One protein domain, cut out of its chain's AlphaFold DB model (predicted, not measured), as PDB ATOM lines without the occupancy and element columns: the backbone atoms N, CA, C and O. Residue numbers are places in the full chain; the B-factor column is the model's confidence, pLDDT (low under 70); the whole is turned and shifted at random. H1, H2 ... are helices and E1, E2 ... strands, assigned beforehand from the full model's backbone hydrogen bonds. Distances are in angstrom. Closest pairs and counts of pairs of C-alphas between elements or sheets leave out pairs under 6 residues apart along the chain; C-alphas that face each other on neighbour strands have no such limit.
ATOM      1  N   THR A  19     271.446 159.777 249.586       97.50
ATOM      2  CA  THR A  19     271.322 158.769 250.638       97.50
ATOM      3  C   THR A  19     272.479 157.774 250.531       97.50
ATOM      4  O   THR A  19     272.665 157.126 249.505       97.50
ATOM      5  N   PHE A  20     273.262 157.640 251.598       98.31
ATOM      6  CA  PHE A  20     274.312 156.635 251.741       98.31
ATOM      7  C   PHE A  20     273.808 155.448 252.558       98.31
ATOM      8  O   PHE A  20     273.274 155.631 253.652       98.31
ATOM      9  N   ILE A  21     274.025 154.237 252.049       98.69
ATOM     10  CA  ILE A  21     273.659 152.981 252.708       98.69
ATOM     11  C   ILE A  21     274.952 152.195 252.974       98.69
ATOM     12  O   ILE A  21     275.544 151.664 252.025       98.69
ATOM     13  N   PRO A  22     275.439 152.132 254.232       98.56
ATOM     14  CA  PRO A  22     276.581 151.295 254.575       98.56
ATOM     15  C   PRO A  22     276.217 149.812 254.448       98.56
ATOM     16  O   PRO A  22     275.113 149.414 254.809       98.56
ATOM     17  N   MET A  23     277.157 148.988 253.986       98.56
ATOM     18  CA  MET A  23     276.962 147.538 253.808       98.56
ATOM     19  C   MET A  23     277.975 146.694 254.598       98.56
ATOM     20  O   MET A  23     278.147 145.500 254.339       98.56
ATOM     21  N   ASP A  24     278.642 147.309 255.577       98.06
ATOM     22  CA  ASP A  24     279.496 146.641 256.559       98.06
ATOM     23  C   ASP A  24     278.672 146.141 257.757       98.06
ATOM     24  O   ASP A  24     277.442 146.112 257.714       98.06
ATOM     25  N   LEU A  25     279.345 145.748 258.842       97.75
ATOM     26  CA  LEU A  25     278.716 145.215 260.056       97.75
ATOM     27  C   LEU A  25     277.786 146.205 260.782       97.75
ATOM     28  O   LEU A  25     277.091 145.794 261.705       97.75
ATOM     29  N   THR A  26     277.772 147.492 260.410       98.12
ATOM     30  CA  THR A  26     276.881 148.482 261.039       98.12
ATOM     31  C   THR A  26     275.456 148.444 260.491       98.12
ATOM     32  O   THR A  26     274.551 148.956 261.142       98.12
ATOM     33  N   GLN A  27     275.245 147.851 259.315       98.50
ATOM     34  CA  GLN A  27     273.931 147.788 258.683       98.50
ATOM     35  C   GLN A  27     272.947 146.948 259.511       98.50
ATOM     36  O   GLN A  27     273.269 145.862 259.997       98.50
ATOM     37  N   THR A  28     271.728 147.457 259.660       98.44
ATOM     38  CA  THR A  28     270.653 146.832 260.436       98.44
ATOM     39  C   THR A  28     269.850 145.811 259.632       98.44
ATOM     40  O   THR A  28     269.269 144.909 260.234       98.44
ATOM     41  N   ASP A  29     269.833 145.940 258.302       98.69
ATOM     42  CA  ASP A  29     269.215 144.976 257.388       98.69
ATOM     43  C   ASP A  29     269.905 145.004 256.010       98.69
ATOM     44  O   ASP A  29     269.626 145.854 255.154       98.69
ATOM     45  N   HIS A  30     270.877 144.110 255.795       98.69
ATOM     46  CA  HIS A  30     271.597 144.026 254.524       98.69
ATOM     47  C   HIS A  30     270.670 143.615 253.389       98.69
ATOM     48  O   HIS A  30     270.788 144.182 252.309       98.69
ATOM     49  N   LEU A  31     269.778 142.646 253.598       98.69
ATOM     50  CA  LEU A  31     268.978 142.077 252.509       98.69
ATOM     51  C   LEU A  31     267.992 143.114 251.956       98.69
ATOM     52  O   LEU A  31     267.953 143.351 250.747       98.69
ATOM     53  N   LYS A  32     267.291 143.846 252.828       98.62
ATOM     54  CA  LYS A  32     266.389 144.925 252.395       98.62
ATOM     55  C   LYS A  32     267.104 146.133 251.808       98.62
ATOM     56  O   LYS A  32     266.496 146.876 251.037       98.62
ATOM     57  N   SER A  33     268.389 146.324 252.109       98.69
ATOM     58  CA  SER A  33     269.191 147.379 251.477       98.69
ATOM     59  C   SER A  33     269.253 147.208 249.952       98.69
ATOM     60  O   SER A  33     269.142 148.197 249.230       98.69
ATOM     61  N   TYR A  34     269.339 145.971 249.444       98.50
ATOM     62  CA  TYR A  34     269.281 145.705 247.997       98.50
ATOM     63  C   TYR A  34     267.904 146.044 247.414       98.50
ATOM     64  O   TYR A  34     267.828 146.601 246.324       98.50
ATOM     65  N   GLY A  35     266.826 145.791 248.162       98.31
ATOM     66  CA  GLY A  35     265.468 146.204 247.801       98.31
ATOM     67  C   GLY A  35     265.309 147.717 247.653       98.31
ATOM     68  O   GLY A  35     264.727 148.200 246.683       98.31
ATOM     69  N   ILE A  36     265.885 148.487 248.583       98.56
ATOM     70  CA  ILE A  36     265.930 149.955 248.500       98.56
ATOM     71  C   ILE A  36     266.680 150.406 247.241       98.56
ATOM     72  O   ILE A  36     266.185 151.265 246.514       98.56
ATOM     73  N   VAL A  37     267.846 149.815 246.969       98.38
ATOM     74  CA  VAL A  37     268.647 150.121 245.772       98.38
ATOM     75  C   VAL A  37     267.874 149.794 244.496       98.38
ATOM     76  O   VAL A  37     267.819 150.624 243.592       98.38
ATOM     77  N   TYR A  38     267.231 148.629 244.431       98.12
ATOM     78  CA  TYR A  38     266.433 148.222 243.279       98.12
ATOM     79  C   TYR A  38     265.276 149.198 243.027       98.12
ATOM     80  O   TYR A  38     265.146 149.720 241.921       98.12
ATOM     81  N   ARG A  39     264.503 149.550 244.067       97.44
ATOM     82  CA  ARG A  39     263.426 150.549 243.955       97.44
ATOM     83  C   ARG A  39     263.943 151.922 243.538       97.44
ATOM     84  O   ARG A  39     263.261 152.627 242.797       97.44
ATOM     85  N   ALA A  40     265.131 152.327 243.985       97.50
ATOM     86  CA  ALA A  40     265.739 153.570 243.522       97.50
ATOM     87  C   ALA A  40     265.977 153.544 242.008       97.50
ATOM     88  O   ALA A  40     265.548 154.458 241.302       97.50
ATOM     89  N   LEU A  41     266.549 152.451 241.504       96.50
ATOM     90  CA  LEU A  41     266.786 152.259 240.078       96.50
ATOM     91  C   LEU A  41     265.484 152.182 239.261       96.50
ATOM     92  O   LEU A  41     265.430 152.717 238.155       96.50
ATOM     93  N   GLU A  42     264.418 151.576 239.792       95.62
ATOM     94  CA  GLU A  42     263.089 151.585 239.153       95.62
ATOM     95  C   GLU A  42     262.506 152.997 239.030       95.62
ATOM     96  O   GLU A  42     261.868 153.324 238.030       95.62
ATOM     97  N   ASN A  43     262.775 153.860 240.011       95.00
ATOM     98  CA  ASN A  43     262.364 155.264 240.002       95.00
ATOM     99  C   ASN A  43     263.334 156.176 239.221       95.00
ATOM    100  O   ASN A  43     263.254 157.399 239.333       95.00
ATOM    101  N   GLY A  44     264.254 155.599 238.435       93.69
ATOM    102  CA  GLY A  44     265.211 156.342 237.609       93.69
ATOM    103  C   GLY A  44     266.287 157.077 238.411       93.69
ATOM    104  O   GLY A  44     266.874 158.039 237.914       93.69
ATOM    105  N   VAL A  45     266.529 156.668 239.658       95.38
ATOM    106  CA  VAL A  45     267.574 157.239 240.509       95.38
ATOM    107  C   VAL A  45     268.847 156.433 240.312       95.38
ATOM    108  O   VAL A  45     268.910 155.258 240.664       95.38
ATOM    109  N   ASN A  46     269.881 157.089 239.791       95.50
ATOM    110  CA  ASN A  46     271.196 156.480 239.653       95.50
ATOM    111  C   ASN A  46     271.783 156.121 241.026       95.50
ATOM    112  O   ASN A  46     271.612 156.854 242.005       95.50
ATOM    113  N   VAL A  47     272.530 155.020 241.086       97.75
ATOM    114  CA  VAL A  47     273.169 154.542 242.316       97.75
ATOM    115  C   VAL A  47     274.643 154.269 242.061       97.75
ATOM    116  O   VAL A  47     274.988 153.557 241.128       97.75
ATOM    117  N   TYR A  48     275.528 154.789 242.908       98.00
ATOM    118  CA  TYR A  48     276.910 154.317 242.947       98.00
ATOM    119  C   TYR A  48     277.021 153.113 243.876       98.00
ATOM    120  O   TYR A  48     276.726 153.220 245.065       98.00
ATOM    121  N   TRP A  49     277.507 151.994 243.349       98.12
ATOM    122  CA  TRP A  49     277.945 150.847 244.135       98.12
ATOM    123  C   TRP A  49     279.447 150.959 244.404       98.12
ATOM    124  O   TRP A  49     280.259 150.975 243.476       98.12
ATOM    125  N   LEU A  50     279.822 151.093 245.674       98.25
ATOM    126  CA  LEU A  50     281.195 151.318 246.115       98.25
ATOM    127  C   LEU A  50     281.887 149.982 246.410       98.25
ATOM    128  O   LEU A  50     281.813 149.461 247.525       98.25
ATOM    129  N   LEU A  51     282.551 149.408 245.407       97.38
ATOM    130  CA  LEU A  51     283.114 148.062 245.502       97.38
ATOM    131  C   LEU A  51     284.276 148.003 246.496       97.38
ATOM    132  O   LEU A  51     285.145 148.875 246.518       97.38
ATOM    133  N   ASN A  52     284.277 146.960 247.326       96.56
ATOM    134  CA  ASN A  52     285.208 146.723 248.434       96.56
ATOM    135  C   ASN A  52     285.248 147.840 249.494       96.56
ATOM    136  O   ASN A  52     286.029 147.760 250.443       96.56
ATOM    137  N   TYR A  53     284.378 148.847 249.399       97.88
ATOM    138  CA  TYR A  53     284.251 149.900 250.394       97.88
ATOM    139  C   TYR A  53     283.099 149.579 251.341       97.88
ATOM    140  O   TYR A  53     281.936 149.515 250.932       97.88
ATOM    141  N   ARG A  54     283.430 149.361 252.622       97.44
ATOM    142  CA  ARG A  54     282.462 149.045 253.690       97.44
ATOM    143  C   ARG A  54     281.453 147.976 253.238       97.44
ATOM    144  O   ARG A  54     280.247 148.206 253.235       97.44
ATOM    145  N   GLY A  55     281.977 146.841 252.774       95.62
ATOM    146  CA  GLY A  55     281.193 145.682 252.336       95.62
ATOM    147  C   GLY A  55     280.358 145.884 251.066       95.62
ATOM    148  O   GLY A  55     279.387 145.154 250.888       95.62
ATOM    149  N   GLY A  56     280.690 146.861 250.218       97.25
ATOM    150  CA  GLY A  56     279.947 147.141 248.985       97.25
ATOM    151  C   GLY A  56     278.824 148.149 249.190       97.25
ATOM    152  O   GLY A  56     277.688 147.873 248.820       97.25
ATOM    153  N   SER A  57     279.118 149.275 249.844       98.50
ATOM    154  CA  SER A  57     278.118 150.300 250.191       98.50
ATOM    155  C   SER A  57     277.510 150.991 248.969       98.50
ATOM    156  O   SER A  57     278.106 151.003 247.894       98.50
ATOM    157  N   PHE A  58     276.353 151.630 249.152       98.62
ATOM    158  CA  PHE A  58     275.645 152.333 248.081       98.62
ATOM    159  C   PHE A  58     275.522 153.834 248.349       98.62
ATOM    160  O   PHE A  58     275.359 154.261 249.494       98.62
ATOM    161  N   ILE A  59     275.553 154.635 247.282       98.50
ATOM    162  CA  ILE A  59     275.119 156.036 247.291       98.50
ATOM    163  C   ILE A  59     273.992 156.190 246.276       98.50
ATOM    164  O   ILE A  59     274.223 156.075 245.074       98.50
ATOM    165  N   LEU A  60     272.787 156.489 246.748       98.06
ATOM    166  CA  LEU A  60     271.654 156.842 245.904       98.06
ATOM    167  C   LEU A  60     271.763 158.323 245.538       98.06
ATOM    168  O   LEU A  60     271.961 159.171 246.413       98.06
ATOM    169  N   MET A  61     271.584 158.645 244.254       95.25
ATOM    170  CA  MET A  61     271.637 160.014 243.727       95.25
ATOM    171  C   MET A  61     270.369 160.837 244.055       95.25
ATOM    172  O   MET A  61     269.873 161.590 243.221       95.25
ATOM    173  N   SER A  62     269.811 160.636 245.253       91.06
ATOM    174  CA  SER A  62     268.587 161.246 245.782       91.06
ATOM    175  C   SER A  62     268.553 161.099 247.307       91.06
ATOM    176  O   SER A  62     269.058 160.106 247.831       91.06
ATOM    177  N   ASP A  63     267.933 162.046 248.014       81.88
ATOM    178  CA  ASP A  63     267.654 161.983 249.458       81.88
ATOM    179  C   ASP A  63     266.201 161.556 249.775       81.88
ATOM    180  O   ASP A  63     265.801 161.470 250.937       81.88
ATOM    181  N   ASN A  64     265.397 161.257 248.748       89.12
ATOM    182  CA  ASN A  64     263.973 160.925 248.893       89.12
ATOM    183  C   ASN A  64     263.700 159.484 249.373       89.12
ATOM    184  O   ASN A  64     262.538 159.116 249.532       89.12
ATOM    185  N   PHE A  65     264.735 158.680 249.637       93.88
ATOM    186  CA  PHE A  65     264.600 157.287 250.093       93.88
ATOM    187  C   PHE A  65     264.673 157.117 251.615       93.88
ATOM    188  O   PHE A  65     264.531 156.006 252.114       93.88
ATOM    189  N   GLU A  66     264.825 158.203 252.378       92.69
ATOM    190  CA  GLU A  66     264.870 158.172 253.848       92.69
ATOM    191  C   GLU A  66     263.664 157.446 254.464       92.69
ATOM    192  O   GLU A  66     263.828 156.567 255.310       92.69
ATOM    193  N   GLN A  67     262.447 157.768 254.019       94.00
ATOM    194  CA  GLN A  67     261.239 157.137 254.557       94.00
ATOM    195  C   GLN A  67     261.159 155.651 254.212       94.00
ATOM    196  O   GLN A  67     260.657 154.867 255.016       94.00
ATOM    197  N   ASP A  68     261.667 155.255 253.048       96.12
ATOM    198  CA  ASP A  68     261.703 153.853 252.651       96.12
ATOM    199  C   ASP A  68     262.725 153.085 253.489       96.12
ATOM    200  O   ASP A  68     262.396 152.023 254.015       96.12
ATOM    201  N   CYS A  69     263.920 153.646 253.704       97.94
ATOM    202  CA  CYS A  69     264.926 153.052 254.582       97.94
ATOM    203  C   CYS A  69     264.399 152.888 256.016       97.94
ATOM    204  O   CYS A  69     264.519 151.808 256.590       97.94
ATOM    205  N   LEU A  70     263.755 153.922 256.575       97.44
ATOM    206  CA  LEU A  70     263.159 153.869 257.917       97.44
ATOM    207  C   LEU A  70     262.079 152.785 258.029       97.44
ATOM    208  O   LEU A  70     262.086 152.017 258.990       97.44
ATOM    209  N   LYS A  71     261.165 152.699 257.052       97.44
ATOM    210  CA  LYS A  71     260.095 151.685 257.031       97.44
ATOM    211  C   LYS A  71     260.638 150.267 256.915       97.44
ATOM    212  O   LYS A  71     260.071 149.348 257.500       97.44
ATOM    213  N   GLU A  72     261.705 150.084 256.145       97.69
ATOM    214  CA  GLU A  72     262.318 148.774 255.951       97.69
ATOM    215  C   GLU A  72     263.298 148.394 257.067       97.69
ATOM    216  O   GLU A  72     263.651 147.223 257.171       97.69
ATOM    217  N   GLY A  73     263.685 149.334 257.935       97.81
ATOM    218  CA  GLY A  73     264.671 149.097 258.990       97.81
ATOM    219  C   GLY A  73     266.110 149.054 258.473       97.81
ATOM    220  O   GLY A  73     266.956 148.412 259.090       97.81
ATOM    221  N   VAL A  74     266.385 149.726 257.354       98.69
ATOM    222  CA  VAL A  74     267.713 149.850 256.740       98.69
ATOM    223  C   VAL A  74     268.432 151.064 257.324       98.69
ATOM    224  O   VAL A  74     267.902 152.176 257.308       98.69
ATOM    225  N   LEU A  75     269.657 150.871 257.812       98.62
ATOM    226  CA  LEU A  75     270.531 151.955 258.243       98.62
ATOM    227  C   LEU A  75     270.976 152.760 257.022       98.62
ATOM    228  O   LEU A  75     271.479 152.209 256.045       98.62
ATOM    229  N   PHE A  76     270.847 154.080 257.113       98.31
ATOM    230  CA  PHE A  76     271.263 155.014 256.076       98.31
ATOM    231  C   PHE A  76     271.726 156.336 256.699       98.31
ATOM    232  O   PHE A  76     271.507 156.601 257.884       98.31
ATOM    233  N   SER A  77     272.347 157.189 255.892       96.50
ATOM    234  CA  SER A  77     272.580 158.589 256.233       96.50
ATOM    235  C   SER A  77     272.399 159.491 255.020       96.50
ATOM    236  O   SER A  77     272.749 159.135 253.898       96.50
ATOM    237  N   ASN A  78     271.865 160.688 255.246       95.38
ATOM    238  CA  ASN A  78     271.836 161.726 254.224       95.38
ATOM    239  C   ASN A  78     273.203 162.424 254.183       95.38
ATOM    240  O   ASN A  78     273.732 162.830 255.223       95.38
ATOM    241  N   ILE A  79     273.794 162.544 252.994       95.50
ATOM    242  CA  ILE A  79     275.139 163.101 252.800       95.50
ATOM    243  C   ILE A  79     275.122 164.290 251.831       95.50
ATOM    244  O   ILE A  79     274.255 164.407 250.963       95.50
ATOM    245  N   SER A  80     276.078 165.202 252.012       94.62
ATOM    246  CA  SER A  80     276.306 166.332 251.107       94.62
ATOM    247  C   SER A  80     277.082 165.904 249.857       94.62
ATOM    248  O   SER A  80     277.690 164.831 249.821       94.62
ATOM    249  N   GLU A  81     277.119 166.783 248.854       93.81
ATOM    250  CA  GLU A  81     277.972 166.655 247.664       93.81
ATOM    251  C   GLU A  81     279.447 166.417 248.026       93.81
ATOM    252  O   GLU A  81     280.056 165.463 247.543       93.81
ATOM    253  N   ASP A  82     280.001 167.218 248.942       95.12
ATOM    254  CA  ASP A  82     281.396 167.083 249.381       95.12
ATOM    255  C   ASP A  82     281.665 165.709 249.996       95.12
ATOM    256  O   ASP A  82     282.680 165.070 249.710       95.12
ATOM    257  N   LYS A  83     280.732 165.213 250.821       96.38
ATOM    258  CA  LYS A  83     280.886 163.899 251.445       96.38
ATOM    259  C   LYS A  83     280.769 162.776 250.417       96.38
ATOM    260  O   LYS A  83     281.544 161.828 250.508       96.38
ATOM    261  N   LYS A  84     279.864 162.880 249.439       96.62
ATOM    262  CA  LYS A  84     279.782 161.938 248.311       96.62
ATOM    263  C   LYS A  84     281.109 161.887 247.556       96.62
ATOM    264  O   LYS A  84     281.652 160.803 247.374       96.62
ATOM    265  N   ASN A  85     281.651 163.040 247.166       96.44
ATOM    266  CA  ASN A  85     282.900 163.117 246.402       96.44
ATOM    267  C   ASN A  85     284.083 162.540 247.186       96.44
ATOM    268  O   ASN A  85     284.876 161.789 246.626       96.44
ATOM    269  N   TYR A  86     284.139 162.796 248.496       97.38
ATOM    270  CA  TYR A  86     285.103 162.153 249.387       97.38
ATOM    271  C   TYR A  86     284.948 160.621 249.423       97.38
ATOM    272  O   TYR A  86     285.927 159.894 249.294       97.38
ATOM    273  N   LEU A  87     283.728 160.094 249.572       97.88
ATOM    274  CA  LEU A  87     283.508 158.640 249.582       97.88
ATOM    275  C   LEU A  87     283.904 157.991 248.250       97.88
ATOM    276  O   LEU A  87     284.497 156.913 248.245       97.88
ATOM    277  N   LEU A  88     283.613 158.654 247.127       97.12
ATOM    278  CA  LEU A  88     284.021 158.194 245.801       97.12
ATOM    279  C   LEU A  88     285.546 158.200 245.636       97.12
ATOM    280  O   LEU A  88     286.067 157.269 245.034       97.12
ATOM    281  N   SER A  89     286.267 159.184 246.193       96.81
ATOM    282  CA  SER A  89     287.737 159.210 246.137       96.81
ATOM    283  C   SER A  89     288.405 158.164 247.031       96.81
ATOM    284  O   SER A  89     289.485 157.687 246.701       96.81
ATOM    285  N   GLU A  90     287.773 157.801 248.150       96.38
ATOM    286  CA  GLU A  90     288.257 156.738 249.047       96.38
ATOM    287  C   GLU A  90     287.954 155.330 248.512       96.38
ATOM    288  O   GLU A  90     288.562 154.346 248.938       96.38
ATOM    289  N   THR A  91     286.994 155.210 247.596       96.00
ATOM    290  CA  THR A  91     286.596 153.930 247.012       96.00
ATOM    291  C   THR A  91     287.527 153.581 245.859       96.00
ATOM    292  O   THR A  91     287.665 154.344 244.908       96.00
ATOM    293  N   GLU A  92     288.122 152.388 245.892       93.69
ATOM    294  CA  GLU A  92     289.045 151.952 244.839       93.69
ATOM    295  C   GLU A  92     288.397 151.953 243.443       93.69
ATOM    296  O   GLU A  92     289.026 152.340 242.454       93.69
ATOM    297  N   LYS A  93     287.139 151.509 243.373       95.75
ATOM    298  CA  LYS A  93     286.308 151.542 242.175       95.75
ATOM    299  C   LYS A  93     284.841 151.650 242.572       95.75
ATOM    300  O   LYS A  93     284.335 150.821 243.326       95.75
ATOM    301  N   SER A  94     284.150 152.636 242.020       95.75
ATOM    302  CA  SER A  94     282.694 152.696 242.052       95.75
ATOM    303  C   SER A  94     282.115 152.297 240.699       95.75
ATOM    304  O   SER A  94     282.721 152.522 239.646       95.75
ATOM    305  N   VAL A  95     280.940 151.680 240.743       95.75
ATOM    306  CA  VAL A  95     280.144 151.307 239.572       95.75
ATOM    307  C   VAL A  95     278.863 152.123 239.598       95.75
ATOM    308  O   VAL A  95     278.197 152.184 240.630       95.75
ATOM    309  N   LEU A  96     278.534 152.770 238.483       95.56
ATOM    310  CA  LEU A  96     277.262 153.463 238.327       95.56
ATOM    311  C   LEU A  96     276.201 152.455 237.879       95.56
ATOM    312  O   LEU A  96     276.384 151.769 236.878       95.56
ATOM    313  N   LEU A  97     275.112 152.372 238.634       95.88
ATOM    314  CA  LEU A  97     273.918 151.605 238.311       95.88
ATOM    315  C   LEU A  97     272.836 152.585 237.855       95.88
ATOM    316  O   LEU A  97     272.566 153.570 238.550       95.88
ATOM    317  N   GLU A  98     272.225 152.325 236.702       91.06
ATOM    318  CA  GLU A  98     271.324 153.295 236.054       91.06
ATOM    319  C   GLU A  98     269.896 152.780 235.845       91.06
ATOM    320  O   GLU A  98     268.969 153.571 235.683       91.06
TER     321      GLU A  98
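AT A GLANCE: This is residues 19 to 98 of the 404 residues of a protein of candidate division WOR-3 bacterium (UniProt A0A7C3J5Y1). A small, strongly twisted sheet of five short strands makes the core, with H1 along one face and H3 slantwise over the opposite face. The short helix H2 packs on H1 and only grazes the sheet. The printed part has 80 residues with three named helices and five named strands, in the order E1 H1 E2 E3 H2 E4 H3 E5. The sheet runs E4 E1 E3 E2 E5, antiparallel throughout, and the class is mixed, helices and strands. The whole is compact and rounded, with a radius of gyration of the C-alphas of 11.3 A and spans of 31 by 28 by 19 A.

IN THESE COORDINATES: The sheet's strands are E4, residues 77 to 79, E1, residues 19 to 21, E3, residues 57 to 60, E2, residues 47 to 51, and E5, residues 93 to 97. E1 begins at C-alpha 19 at (271.322, 158.769, 250.638). E2 is 12.3 A long from first to last C-alpha, and E5 is 13.0 A long, ending at C-alpha 97 at (273.918, 151.605, 238.311). H1, residues 30 to 42, is 19.1 A long and begins at C-alpha 30 at (271.597, 144.026, 254.524). H3, residues 81 to 90, is 14.4 A long, and H2, residues 66 to 72, is 10.0 A long.

HOW THE PARTS SIT: N 21 is 2.9 A from O 58 between E1 and E3, and N 48 is 2.8 A from O 59 between E2 and E3, which form a hairpin. N 49 and O 95 are 2.8 A apart between E2 and E5, and N 20 and O 77 are 2.8 A apart between E4 and E1, each within hydrogen-bond range. E1, H1, E2 and E3, H2, E4 are split strand-helix-strand units, each with two strands that run the same way and another strand between them, and both crossovers are right-handed. H1 is on the sheet at a height of 9.4 A; its closest C-alphas to E3 are Ala 40 and Leu 60, 7.2 A apart. H3 is on the opposite face at a height of 9.8 A; its closest C-alphas to E2 are Leu 88 and Leu 50, 7.4 A apart. H1, with residues 32 to 36 alone, touches H2, at a steep tilt of 48 degrees, opposite ways; the closest C-alphas are Lys 32 and Glu 72, 6.6 A apart. H1 and H3 are apart. In H2 and H3 every O i to N i+4 pair is within hydrogen-bond range; in H1, 7 of 9 are.

THE WHOLE: The two C-alphas farthest apart are those of Lys 71 and Glu 92, 31.4 A. The printed part has no cut and no long link; the link from E1 to H1 is short, and the others are tight. The mean pLDDT of the printed part is 96.6, and no printed residue is under 70.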